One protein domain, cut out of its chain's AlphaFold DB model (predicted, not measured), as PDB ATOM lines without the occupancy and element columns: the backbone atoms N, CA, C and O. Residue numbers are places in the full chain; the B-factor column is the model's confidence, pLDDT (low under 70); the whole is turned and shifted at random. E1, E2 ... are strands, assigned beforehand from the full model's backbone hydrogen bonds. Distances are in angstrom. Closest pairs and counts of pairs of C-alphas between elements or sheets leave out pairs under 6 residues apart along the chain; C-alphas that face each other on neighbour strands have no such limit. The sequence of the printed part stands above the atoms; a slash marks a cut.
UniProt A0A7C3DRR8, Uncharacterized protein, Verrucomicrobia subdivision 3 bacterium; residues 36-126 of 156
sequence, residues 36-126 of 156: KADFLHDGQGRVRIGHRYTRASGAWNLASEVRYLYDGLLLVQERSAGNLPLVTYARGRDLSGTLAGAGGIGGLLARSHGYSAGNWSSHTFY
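AT A GLANCE: This is residues 36 to 126 of the 156 residues of an uncharacterized protein of Verrucomicrobia subdivision 3 bacterium (UniProt A0A7C3DRR8). A single strongly twisted sheet of seven strands zigzags from E1 at one edge to E7 at the other, and a long loop, residues 92 to 107, reaches beyond the ends of E5 and E6. The printed part has 91 residues with seven named strands, E1 to E7 along the chain, and no named helix; the class is all strand. The sheet's order is E1 E2 E3 E4 E5 E6 E7, all antiparallel: a meander, each strand the antiparallel neighbour of the one before. The whole is loose, with a radius of gyration of the C-alphas of 15.8 A, and elongated, spanning 53 by 33 by 19 A.

HOW THE PARTS SIT: Begin at inner strand E3, residues 59 to 71. It forms a hairpin with E2, residues 47 to 56, at 163 degrees; find N 50 and O 66 within hydrogen-bond range at 2.8 A. E2 forms one with edge strand E1, residues 36 to 41, with N 40 and O 49 at 2.8 A. E3 also forms one with E4, residues 74 to 80, at 141 degrees, with N 69 and O 77 at 2.8 A. Next come the hairpins of E4 and E5, residues 85 to 91, with N 89 and O 76 at 2.8 A, and of E5 and E6, residues 108 to 116, with N 90 and O 110 at 2.8 A. E6 and edge strand E7, residues 119 to 125, form the last, with N 111 and O 124 at 2.8 A. E1 and E7 are apart; between these edges the strands' lines turn by 86 degrees.

IN THESE COORDINATES: Find C-alpha 36 at (488.145, 523.891, 380.119), where E1 begins. E3, the longest strand, runs 36.2 A from C-alpha 59 at (493.322, 515.178, 385.128); E2 measures 26.2 A and E6 22.6 A. E7 ends at C-alpha 125, (460.243, 531.492, 367.812).

THE WHOLE: The C-alphas of Ser 57 and Ser 96, the two farthest apart, are 53.9 A apart. The printed part has no cut. The link from E5 to E6 is long, and the other links are tight. Look at residues 94 to 106 for pLDDT under 70; the mean of the printed part is 87.9.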
ATOM      1  N   LYS A  36     487.362 523.390 381.263       88.06
ATOM      2  CA  LYS A  36     488.145 523.891 380.119       88.06
ATOM      3  C   LYS A  36     487.307 523.709 378.853       88.06
ATOM      4  O   LYS A  36     486.548 522.745 378.778       88.06
ATOM      5  N   ALA A  37     487.430 524.604 377.877       92.06
ATOM      6  CA  ALA A  37     486.803 524.450 376.569       92.06
ATOM      7  C   ALA A  37     487.856 524.540 375.458       92.06
ATOM      8  O   ALA A  37     488.643 525.483 375.459       92.06
ATOM      9  N   ASP A  38     487.838 523.586 374.530       94.06
ATOM     10  CA  ASP A  38     488.684 523.572 373.336       94.06
ATOM     11  C   ASP A  38     487.792 523.604 372.085       94.06
ATOM     12  O   ASP A  38     486.715 523.004 372.069       94.06
ATOM     13  N   PHE A  39     488.231 524.298 371.034       95.94
ATOM     14  CA  PHE A  39     487.458 524.472 369.803       95.94
ATOM     15  C   PHE A  39     488.302 524.127 368.578       95.94
ATOM     16  O   PHE A  39     489.369 524.704 368.353       95.94
ATOM     17  N   LEU A  40     487.801 523.205 367.764       96.38
ATOM     18  CA  LEU A  40     488.379 522.846 366.475       96.38
ATOM     19  C   LEU A  40     487.695 523.663 365.389       96.38
ATOM     20  O   LEU A  40     486.467 523.731 365.356       96.38
ATOM     21  N   HIS A  41     488.487 524.255 364.504       96.56
ATOM     22  CA  HIS A  41     488.009 525.142 363.449       96.56
ATOM     23  C   HIS A  41     488.264 524.517 362.074       96.56
ATOM     24  O   HIS A  41     489.175 523.703 361.926       96.56
ATOM     25  N   ASP A  42     487.471 524.887 361.073       94.25
ATOM     26  CA  ASP A  42     487.766 524.569 359.675       94.25
ATOM     27  C   ASP A  42     488.638 525.640 359.001       94.25
ATOM     28  O   ASP A  42     488.952 526.675 359.589       94.25
ATOM     29  N   GLY A  43     489.025 525.403 357.742       93.31
ATOM     30  CA  GLY A  43     489.837 526.344 356.962       93.31
ATOM     31  C   GLY A  43     489.165 527.696 356.683       93.31
ATOM     32  O   GLY A  43     489.837 528.621 356.245       93.31
ATOM     33  N   GLN A  44     487.862 527.830 356.953       91.75
ATOM     34  CA  GLN A  44     487.127 529.096 356.866       91.75
ATOM     35  C   GLN A  44     487.021 529.800 358.230       91.75
ATOM     36  O   GLN A  44     486.365 530.833 358.338       91.75
ATOM     37  N   GLY A  45     487.647 529.257 359.279       91.44
ATOM     38  CA  GLY A  45     487.631 529.820 360.627       91.44
ATOM     39  C   GLY A  45     486.342 529.553 361.408       91.44
ATOM     40  O   GLY A  45     486.155 530.119 362.482       91.44
ATOM     41  N   ARG A  46     485.445 528.689 360.916       93.81
ATOM     42  CA  ARG A  46     484.231 528.306 361.651       93.81
ATOM     43  C   ARG A  46     484.563 527.197 362.634       93.81
ATOM     44  O   ARG A  46     485.275 526.256 362.291       93.81
ATOM     45  N   VAL A  47     483.996 527.257 363.834       95.88
ATOM     46  CA  VAL A  47     484.108 526.167 364.811       95.88
ATOM     47  C   VAL A  47     483.366 524.949 364.277       95.88
ATOM     48  O   VAL A  47     482.199 525.046 363.953       95.88
ATOM     49  N   ARG A  48     484.001 523.783 364.203       96.25
ATOM     50  CA  ARG A  48     483.360 522.519 363.817       96.25
ATOM     51  C   ARG A  48     483.065 521.622 365.000       96.25
ATOM     52  O   ARG A  48     482.060 520.917 364.985       96.25
ATOM     53  N   ILE A  49     483.921 521.651 366.015       97.06
ATOM     54  CA  ILE A  49     483.785 520.815 367.205       97.06
ATOM     55  C   ILE A  49     484.158 521.651 368.424       97.06
ATOM     56  O   ILE A  49     485.201 522.300 368.433       97.06
ATOM     57  N   GLY A  50     483.302 521.636 369.437       96.38
ATOM     58  CA  GLY A  50     483.561 522.191 370.756       96.38
ATOM     59  C   GLY A  50     483.659 521.068 371.775       96.38
ATOM     60  O   GLY A  50     482.727 520.278 371.935       96.38
ATOM     61  N   HIS A  51     484.777 521.009 372.482       96.19
ATOM     62  CA  HIS A  51     485.002 520.086 373.583       96.19
ATOM     63  C   HIS A  51     484.928 520.832 374.898       96.19
ATOM     64  O   HIS A  51     485.626 521.822 375.099       96.19
ATOM     65  N   ARG A  52     484.118 520.332 375.828       94.31
ATOM     66  CA  ARG A  52     484.086 520.805 377.207       94.31
ATOM     67  C   ARG A  52     484.687 519.739 378.100       94.31
ATOM     68  O   ARG A  52     484.235 518.600 378.108       94.31
ATOM     69  N   TYR A  53     485.678 520.125 378.881       92.62
ATOM     70  CA  TYR A  53     486.367 519.271 379.834       92.62
ATOM     71  C   TYR A  53     486.029 519.681 381.256       92.62
ATOM     72  O   TYR A  53     485.785 520.858 381.525       92.62
ATOM     73  N   THR A  54     486.099 518.725 382.175       92.44
ATOM     74  CA  THR A  54     486.059 518.972 383.616       92.44
ATOM     75  C   THR A  54     487.304 518.413 384.298       92.44
ATOM     76  O   THR A  54     487.909 517.439 383.841       92.44
ATOM     77  N   ARG A  55     487.742 519.059 385.386       90.94
ATOM     78  CA  ARG A  55     488.899 518.605 386.169       90.94
ATOM     79  C   ARG A  55     488.446 517.604 387.227       90.94
ATOM     80  O   ARG A  55     487.705 517.970 388.143       90.94
ATOM     81  N   ALA A  56     488.938 516.373 387.155       86.38
ATOM     82  CA  ALA A  56     488.715 515.344 388.169       86.38
ATOM     83  C   ALA A  56     490.013 514.569 388.423       86.38
ATOM     84  O   ALA A  56     490.753 514.288 387.484       86.38
ATOM     85  N   SER A  57     490.310 514.280 389.694       87.12
ATOM     86  CA  SER A  57     491.487 513.496 390.116       87.12
ATOM     87  C   SER A  57     492.817 513.969 389.515       87.12
ATOM     88  O   SER A  57     493.650 513.175 389.099       87.12
ATOM     89  N   GLY A  58     493.008 515.289 389.408       85.38
ATOM     90  CA  GLY A  58     494.235 515.848 388.843       85.38
ATOM     91  C   GLY A  58     494.362 515.738 387.316       85.38
ATOM     92  O   GLY A  58     495.378 516.188 386.798       85.38
ATOM     93  N   ALA A  59     493.343 515.269 386.590       88.62
ATOM     94  CA  ALA A  59     493.322 515.178 385.128       88.62
ATOM     95  C   ALA A  59     492.143 515.948 384.500       88.62
ATOM     96  O   ALA A  59     491.125 516.210 385.148       88.62
ATOM     97  N   TRP A  60     492.295 516.340 383.231       89.25
ATOM     98  CA  TRP A  60     491.215 516.907 382.417       89.25
ATOM     99  C   TRP A  60     490.501 515.783 381.672       89.25
ATOM    100  O   TRP A  60     491.109 515.128 380.832       89.25
ATOM    101  N   ASN A  61     489.214 515.591 381.949       92.19
ATOM    102  CA  ASN A  61     488.389 514.569 381.305       92.19
ATOM    103  C   ASN A  61     487.370 515.241 380.386       92.19
ATOM    104  O   ASN A  61     486.826 516.288 380.745       92.19
ATOM    105  N   LEU A  62     487.132 514.672 379.200       93.06
ATOM    106  CA  LEU A  62     486.124 515.186 378.273       93.06
ATOM    107  C   LEU A  62     484.736 514.956 378.882       93.06
ATOM    108  O   LEU A  62     484.354 513.822 379.147       93.06
ATOM    109  N   ALA A  63     484.004 516.038 379.120       93.44
ATOM    110  CA  ALA A  63     482.669 516.009 379.706       93.44
ATOM    111  C   ALA A  63     481.577 516.060 378.632       93.44
ATOM    112  O   ALA A  63     480.567 515.373 378.748       93.44
ATOM    113  N   SER A  64     481.770 516.859 377.581       94.25
ATOM    114  CA  SER A  64     480.865 516.874 376.435       94.25
ATOM    115  C   SER A  64     481.563 517.308 375.151       94.25
ATOM    116  O   SER A  64     482.527 518.073 375.163       94.25
ATOM    117  N   GLU A  65     481.045 516.814 374.030       97.00
ATOM    118  CA  GLU A  65     481.422 517.224 372.681       97.00
ATOM    119  C   GLU A  65     480.171 517.700 371.944       97.00
ATOM    120  O   GLU A  65     479.144 517.014 371.941       97.00
ATOM    121  N   VAL A  66     480.287 518.862 371.308       97.75
ATOM    122  CA  VAL A  66     479.272 519.419 370.417       97.75
ATOM    123  C   VAL A  66     479.887 519.608 369.039       97.75
ATOM    124  O   VAL A  66     480.941 520.224 368.897       97.75
ATOM    125  N   ARG A  67     479.224 519.084 368.012       97.75
ATOM    126  CA  ARG A  67     479.586 519.250 366.606       97.75
ATOM    127  C   ARG A  67     478.662 520.268 365.964       97.75
ATOM    128  O   ARG A  67     477.444 520.159 366.090       97.75
ATOM    129  N   TYR A  68     479.242 521.224 365.259       97.06
ATOM    130  CA  TYR A  68     478.535 522.354 364.674       97.06
ATOM    131  C   TYR A  68     478.414 522.187 363.153       97.06
ATOM    132  O   TYR A  68     479.409 522.075 362.425       97.06
ATOM    133  N   LEU A  69     477.173 522.156 362.667       95.69
ATOM    134  CA  LEU A  69     476.829 522.033 361.253       95.69
ATOM    135  C   LEU A  69     476.402 523.393 360.711       95.69
ATOM    136  O   LEU A  69     475.466 524.013 361.218       95.69
ATOM    137  N   TYR A  70     477.076 523.813 359.647       93.12
ATOM    138  CA  TYR A  70     476.857 525.098 359.003       93.12
ATOM    139  C   TYR A  70     476.308 524.918 357.598       93.12
ATOM    140  O   TYR A  70     476.722 524.002 356.888       93.12
ATOM    141  N   ASP A  71     475.459 525.857 357.202       88.75
ATOM    142  CA  ASP A  71     475.140 526.164 355.814       88.75
ATOM    143  C   ASP A  71     475.761 527.529 355.482       88.75
ATOM    144  O   ASP A  71     475.407 528.554 356.070       88.75
ATOM    145  N   GLY A  72     476.800 527.538 354.642       88.31
ATOM    146  CA  GLY A  72     477.655 528.716 354.465       88.31
ATOM    147  C   GLY A  72     478.227 529.211 355.801       88.31
ATOM    148  O   GLY A  72     478.857 528.457 356.539       88.31
ATOM    149  N   LEU A  73     478.013 530.478 356.154       85.81
ATOM    150  CA  LEU A  73     478.464 531.040 357.439       85.81
ATOM    151  C   LEU A  73     477.454 530.856 358.584       85.81
ATOM    152  O   LEU A  73     477.723 531.257 359.716       85.81
ATOM    153  N   LEU A  74     476.298 530.245 358.322       87.44
ATOM    154  CA  LEU A  74     475.212 530.148 359.290       87.44
ATOM    155  C   LEU A  74     475.214 528.799 359.993       87.44
ATOM    156  O   LEU A  74     475.156 527.752 359.357       87.44
ATOM    157  N   LEU A  75     475.227 528.824 361.326       91.56
ATOM    158  CA  LEU A  75     475.005 527.628 362.134       91.56
ATOM    159  C   LEU A  75     473.545 527.182 361.989       91.56
ATOM    160  O   LEU A  75     472.630 527.956 362.303       91.56
ATOM    161  N   VAL A  76     473.355 525.938 361.554       93.69
ATOM    162  CA  VAL A  76     472.044 525.304 361.344       93.69
ATOM    163  C   VAL A  76     471.753 524.280 362.430       93.69
ATOM    164  O   VAL A  76     470.613 524.171 362.879       93.69
ATOM    165  N   GLN A  77     472.760 523.538 362.896       95.94
ATOM    166  CA  GLN A  77     472.523 522.479 363.873       95.94
ATOM    167  C   GLN A  77     473.734 522.205 364.761       95.94
ATOM    168  O   GLN A  77     474.877 522.217 364.310       95.94
ATOM    169  N   GLU A  78     473.457 521.893 366.021       97.62
ATOM    170  CA  GLU A  78     474.402 521.323 366.975       97.62
ATOM    171  C   GLU A  78     474.090 519.845 367.175       97.62
ATOM    172  O   GLU A  78     472.923 519.457 367.297       97.62
ATOM    173  N   ARG A  79     475.126 519.007 367.221       97.44
ATOM    174  CA  ARG A  79     474.997 517.558 367.395       97.44
ATOM    175  C   ARG A  79     475.920 517.052 368.492       97.44
ATOM    176  O   ARG A  79     476.971 517.632 368.736       97.44
ATOM    177  N   SER A  80     475.537 515.967 369.148       96.38
ATOM    178  CA  SER A  80     476.371 515.299 370.148       96.38
ATOM    179  C   SER A  80     477.525 514.524 369.500       96.38
ATOM    180  O   SER A  80     477.557 514.333 368.280       96.38
ATOM    181  N   ALA A  81     478.440 514.001 370.322       95.12
ATOM    182  CA  ALA A  81     479.495 513.076 369.886       95.12
ATOM    183  C   ALA A  81     478.952 511.872 369.088       95.12
ATOM    184  O   ALA A  81     479.533 511.466 368.084       95.12
ATOM    185  N   GLY A  82     477.798 511.341 369.511       95.12
ATOM    186  CA  GLY A  82     477.079 510.250 368.846       95.12
ATOM    187  C   GLY A  82     476.274 510.698 367.625       95.12
ATOM    188  O   GLY A  82     475.420 509.960 367.148       95.12
ATOM    189  N   ASN A  83     476.508 511.917 367.137       93.75
ATOM    190  CA  ASN A  83     475.817 512.499 366.000       93.75
ATOM    191  C   ASN A  83     474.295 512.601 366.206       93.75
ATOM    192  O   ASN A  83     473.554 512.522 365.235       93.75
ATOM    193  N   LEU A  84     473.806 512.781 367.436       95.50
ATOM    194  CA  LEU A  84     472.387 513.055 367.689       95.50
ATOM    195  C   LEU A  84     472.140 514.569 367.654       95.50
ATOM    196  O   LEU A  84     472.941 515.300 368.239       95.50
ATOM    197  N   PRO A  85     471.070 515.065 367.007       96.06
ATOM    198  CA  PRO A  85     470.698 516.476 367.081       96.06
ATOM    199  C   PRO A  85     470.509 516.929 368.534       96.06
ATOM    200  O   PRO A  85     469.795 516.284 369.292       96.06
ATOM    201  N   LEU A  86     471.135 518.037 368.922       96.19
ATOM    202  CA  LEU A  86     470.963 518.667 370.238       96.19
ATOM    203  C   LEU A  86     470.119 519.934 370.130       96.19
ATOM    204  O   LEU A  86     469.198 520.149 370.921       96.19
ATOM    205  N   VAL A  87     470.430 520.759 369.131       96.88
ATOM    206  CA  VAL A  87     469.741 522.017 368.846       96.88
ATOM    207  C   VAL A  87     469.679 522.203 367.338       96.88
ATOM    208  O   VAL A  87     470.676 521.985 366.657       96.88
ATOM    209  N   THR A  88     468.534 522.639 366.821       95.62
ATOM    210  CA  THR A  88     468.393 523.056 365.418       95.62
ATOM    211  C   THR A  88     467.945 524.509 365.351       95.62
ATOM    212  O   THR A  88     467.080 524.937 366.118       95.62
ATOM    213  N   TYR A  89     468.533 525.260 364.426       92.56
ATOM    214  CA  TYR A  89     468.265 526.670 364.185       92.56
ATOM    215  C   TYR A  89     467.578 526.825 362.828       92.56
ATOM    216  O   TYR A  89     468.197 526.626 361.784       92.56
ATOM    217  N   ALA A  90     466.300 527.196 362.843       88.81
ATOM    218  CA  ALA A  90     465.578 527.560 361.633       88.81
ATOM    219  C   ALA A  90     465.939 528.997 361.249       88.81
ATOM    220  O   ALA A  90     465.827 529.920 362.061       88.81
ATOM    221  N   ARG A  91     466.385 529.180 360.009       85.81
ATOM    222  CA  ARG A  91     466.837 530.461 359.463       85.81
ATOM    223  C   ARG A  91     465.864 530.937 358.390       85.81
ATOM    224  O   ARG A  91     465.348 530.133 357.619       85.81
ATOM    225  N   GLY A  92     465.613 532.236 358.359       78.69
ATOM    226  CA  GLY A  92     464.804 532.896 357.345       78.69
ATOM    227  C   GLY A  92     465.659 533.388 356.190       78.69
ATOM    228  O   GLY A  92     466.839 533.694 356.368       78.69
ATOM    229  N   ARG A  93     465.043 533.481 355.009       73.44
ATOM    230  CA  ARG A  93     465.643 534.167 353.863       73.44
ATOM    231  C   ARG A  93     465.731 535.658 354.170       73.44
ATOM    232  O   ARG A  93     464.815 536.228 354.763       73.44
ATOM    233  N   ASP A  94     466.838 536.271 353.794       67.69
ATOM    234  CA  ASP A  94     467.007 537.712 353.885       67.69
ATOM    235  C   ASP A  94     466.297 538.446 352.733       67.69
ATOM    236  O   ASP A  94     465.651 537.833 351.881       67.69
ATOM    237  N   LEU A  95     466.411 539.779 352.701       61.50
ATOM    238  CA  LEU A  95     465.817 540.622 351.654       61.50
ATOM    239  C   LEU A  95     466.369 540.334 350.246       61.50
ATOM    240  O   LEU A  95     465.766 540.762 349.267       61.50
ATOM    241  N   SER A  96     467.481 539.602 350.134       62.34
ATOM    242  CA  SER A  96     468.016 539.111 348.859       62.34
ATOM    243  C   SER A  96     467.504 537.719 348.470       62.34
ATOM    244  O   SER A  96     467.890 537.197 347.429       62.34
ATOM    245  N   GLY A  97     466.621 537.109 349.266       65.56
ATOM    246  CA  GLY A  97     466.018 535.808 348.967       65.56
ATOM    247  C   GLY A  97     466.926 534.606 349.254       65.56
ATOM    248  O   GLY A  97     466.513 533.467 349.031       65.56
ATOM    249  N   THR A  98     468.125 534.832 349.790       66.00
ATOM    250  CA  THR A  98     469.090 533.795 350.185       66.00
ATOM    251  C   THR A  98     469.137 533.645 351.704       66.00
ATOM    252  O   THR A  98     468.673 534.515 352.434       66.00
ATOM    253  N   LEU A  99     469.691 532.542 352.221       62.41
ATOM    254  CA  LEU A  99     469.916 532.423 353.669       62.41
ATOM    255  C   LEU A  99     471.003 533.394 354.155       62.41
ATOM    256  O   LEU A  99     470.901 533.888 355.269       62.41
ATOM    257  N   ALA A 100     471.993 533.719 353.323       64.12
ATOM    258  CA  ALA A 100     473.014 534.721 353.612       64.12
ATOM    259  C   ALA A 100     473.293 535.571 352.360       64.12
ATOM    260  O   ALA A 100     473.751 535.034 351.354       64.12
ATOM    261  N   GLY A 101     473.026 536.875 352.429       65.25
ATOM    262  CA  GLY A 101     473.116 537.809 351.307       65.25
ATOM    263  C   GLY A 101     473.082 539.291 351.724       65.25
ATOM    264  O   GLY A 101     473.563 539.671 352.795       65.25
ATOM    265  N   ALA A 102     472.582 540.157 350.836       51.56
ATOM    266  CA  ALA A 102     472.915 541.586 350.717       51.56
ATOM    267  C   ALA A 102     472.293 542.538 351.763       51.56
ATOM    268  O   ALA A 102     472.217 543.744 351.530       51.56
ATOM    269  N   GLY A 103     471.846 542.046 352.922       54.16
ATOM    270  CA  GLY A 103     471.286 542.945 353.938       54.16
ATOM    271  C   GLY A 103     470.791 542.321 355.239       54.16
ATOM    272  O   GLY A 103     470.165 543.023 356.031       54.16
ATOM    273  N   GLY A 104     471.042 541.034 355.498       55.97
ATOM    274  CA  GLY A 104     470.599 540.409 356.747       55.97
ATOM    275  C   GLY A 104     471.333 539.116 357.086       55.97
ATOM    276  O   GLY A 104     471.713 538.356 356.207       55.97
ATOM    277  N   ILE A 105     471.495 538.839 358.383       57.75
ATOM    278  CA  ILE A 105     472.227 537.680 358.938       57.75
ATOM    279  C   ILE A 105     471.431 536.358 358.770       57.75
ATOM    280  O   ILE A 105     471.590 535.437 359.564       57.75
ATOM    281  N   GLY A 106     470.534 536.249 357.780       65.38
ATOM    282  CA  GLY A 106     469.610 535.114 357.663       65.38
ATOM    283  C   GLY A 106     468.811 534.951 358.951       65.38
ATOM    284  O   GLY A 106     469.158 534.124 359.800       65.38
ATOM    285  N   GLY A 107     467.822 535.831 359.152       76.69
ATOM    286  CA  GLY A 107     467.151 536.037 360.439       76.69
ATOM    287  C   GLY A 107     466.862 534.719 361.156       76.69
ATOM    288  O   GLY A 107     466.269 533.811 360.576       76.69
ATOM    289  N   LEU A 108     467.331 534.574 362.398       83.69
ATOM    290  CA  LEU A 108     466.991 533.405 363.203       83.69
ATOM    291  C   LEU A 108     465.472 533.422 363.404       83.69
ATOM    292  O   LEU A 108     464.963 534.371 363.984       83.69
ATOM    293  N   LEU A 109     464.768 532.412 362.895       85.75
ATOM    294  CA  LEU A 109     463.308 532.306 362.979       85.75
ATOM    295  C   LEU A 109     462.885 531.439 364.152       85.75
ATOM    296  O   LEU A 109     461.921 531.750 364.845       85.75
ATOM    297  N   ALA A 110     463.599 530.336 364.374       89.44
ATOM    298  CA  ALA A 110     463.295 529.447 365.477       89.44
ATOM    299  C   ALA A 110     464.528 528.703 365.977       89.44
ATOM    300  O   ALA A 110     465.476 528.441 365.236       89.44
ATOM    301  N   ARG A 111     464.482 528.315 367.247       94.12
ATOM    302  CA  ARG A 111     465.414 527.382 367.870       94.12
ATOM    303  C   ARG A 111     464.619 526.234 368.471       94.12
ATOM    304  O   ARG A 111     463.756 526.465 369.314       94.12
ATOM    305  N   SER A 112     464.963 525.015 368.088       95.75
ATOM    306  CA  SER A 112     464.382 523.787 368.634       95.75
ATOM    307  C   SER A 112     465.437 523.043 369.444       95.75
ATOM    308  O   SER A 112     466.577 522.935 368.992       95.75
ATOM    309  N   HIS A 113     465.090 522.552 370.632       95.69
ATOM    310  CA  HIS A 113     465.986 521.766 371.488       95.69
ATOM    311  C   HIS A 113     465.218 520.694 372.275       95.69
ATOM    312  O   HIS A 113     463.990 520.640 372.229       95.69
ATOM    313  N   GLY A 114     465.959 519.808 372.949       94.12
ATOM    314  CA  GLY A 114     465.377 518.667 373.660       94.12
ATOM    315  C   GLY A 114     464.922 517.560 372.708       94.12
ATOM    316  O   GLY A 114     463.782 517.109 372.768       94.12
ATOM    317  N   TYR A 115     465.806 517.167 371.788       94.00
ATOM    318  CA  TYR A 115     465.549 516.091 370.836       94.00
ATOM    319  C   TYR A 115     465.440 514.731 371.534       94.00
ATOM    320  O   TYR A 115     466.339 514.340 372.279       94.00
ATOM    321  N   SER A 116     464.381 513.986 371.233       93.62
ATOM    322  CA  SER A 116     464.218 512.586 371.625       93.62
ATOM    323  C   SER A 116     463.425 511.841 370.554       93.62
ATOM    324  O   SER A 116     462.346 512.282 370.168       93.62
ATOM    325  N   ALA A 117     463.974 510.729 370.054       91.25
ATOM    326  CA  ALA A 117     463.317 509.823 369.102       91.25
ATOM    327  C   ALA A 117     462.638 510.506 367.889       91.25
ATOM    328  O   ALA A 117     461.549 510.119 367.479       91.25
ATOM    329  N   GLY A 118     463.275 511.527 367.304       90.31
ATOM    330  CA  GLY A 118     462.741 512.247 366.139       90.31
ATOM    331  C   GLY A 118     461.912 513.486 366.479       90.31
ATOM    332  O   GLY A 118     461.644 514.287 365.586       90.31
ATOM    333  N   ASN A 119     461.560 513.689 367.750       92.56
ATOM    334  CA  ASN A 119     460.728 514.802 368.189       92.56
ATOM    335  C   ASN A 119     461.517 515.835 369.006       92.56
ATOM    336  O   ASN A 119     462.482 515.501 369.693       92.56
ATOM    337  N   TRP A 120     461.085 517.092 368.955       95.69
ATOM    338  CA  TRP A 120     461.651 518.197 369.732       95.69
ATOM    339  C   TRP A 120     460.688 518.572 370.858       95.69
ATOM    340  O   TRP A 120     459.494 518.724 370.619       95.69
ATOM    341  N   SER A 121     461.189 518.722 372.085       95.50
ATOM    342  CA  SER A 121     460.333 519.064 373.230       95.50
ATOM    343  C   SER A 121     460.148 520.565 373.433       95.50
ATOM    344  O   SER A 121     459.216 520.980 374.114       95.50
ATOM    345  N   SER A 122     461.043 521.395 372.896       95.81
ATOM    346  CA  SER A 122     461.033 522.837 373.136       95.81
ATOM    347  C   SER A 122     461.345 523.622 371.873       95.81
ATOM    348  O   SER A 122     462.366 523.398 371.220       95.81
ATOM    349  N   HIS A 123     460.485 524.596 371.581       94.38
ATOM    350  CA  HIS A 123     460.598 525.496 370.443       94.38
ATOM    351  C   HIS A 123     460.536 526.947 370.912       94.38
ATOM    352  O   HIS A 123     459.668 527.327 371.693       94.38
ATOM    353  N   THR A 124     461.456 527.767 370.420       94.00
ATOM    354  CA  THR A 124     461.463 529.215 370.633       94.00
ATOM    355  C   THR A 124     461.415 529.890 369.278       94.00
ATOM    356  O   THR A 124     462.296 529.637 368.457       94.00
ATOM    357  N   PHE A 125     460.413 530.735 369.050       89.62
ATOM    358  CA  PHE A 125     460.243 531.492 367.812       89.62
ATOM    359  C   PHE A 125     460.691 532.936 368.021       89.62
ATOM    360  O   PHE A 125     460.416 533.534 369.061       89.62
ATOM    361  N   TYR A 126     461.403 533.481 367.043       84.88
ATOM    362  CA  TYR A 126     461.926 534.839 367.070       84.88
ATOM    363  C   TYR A 126     461.237 535.652 365.979       84.88
ATOM    364  O   TYR A 126     461.183 535.247 364.817       84.88
TER     365      TYR A 126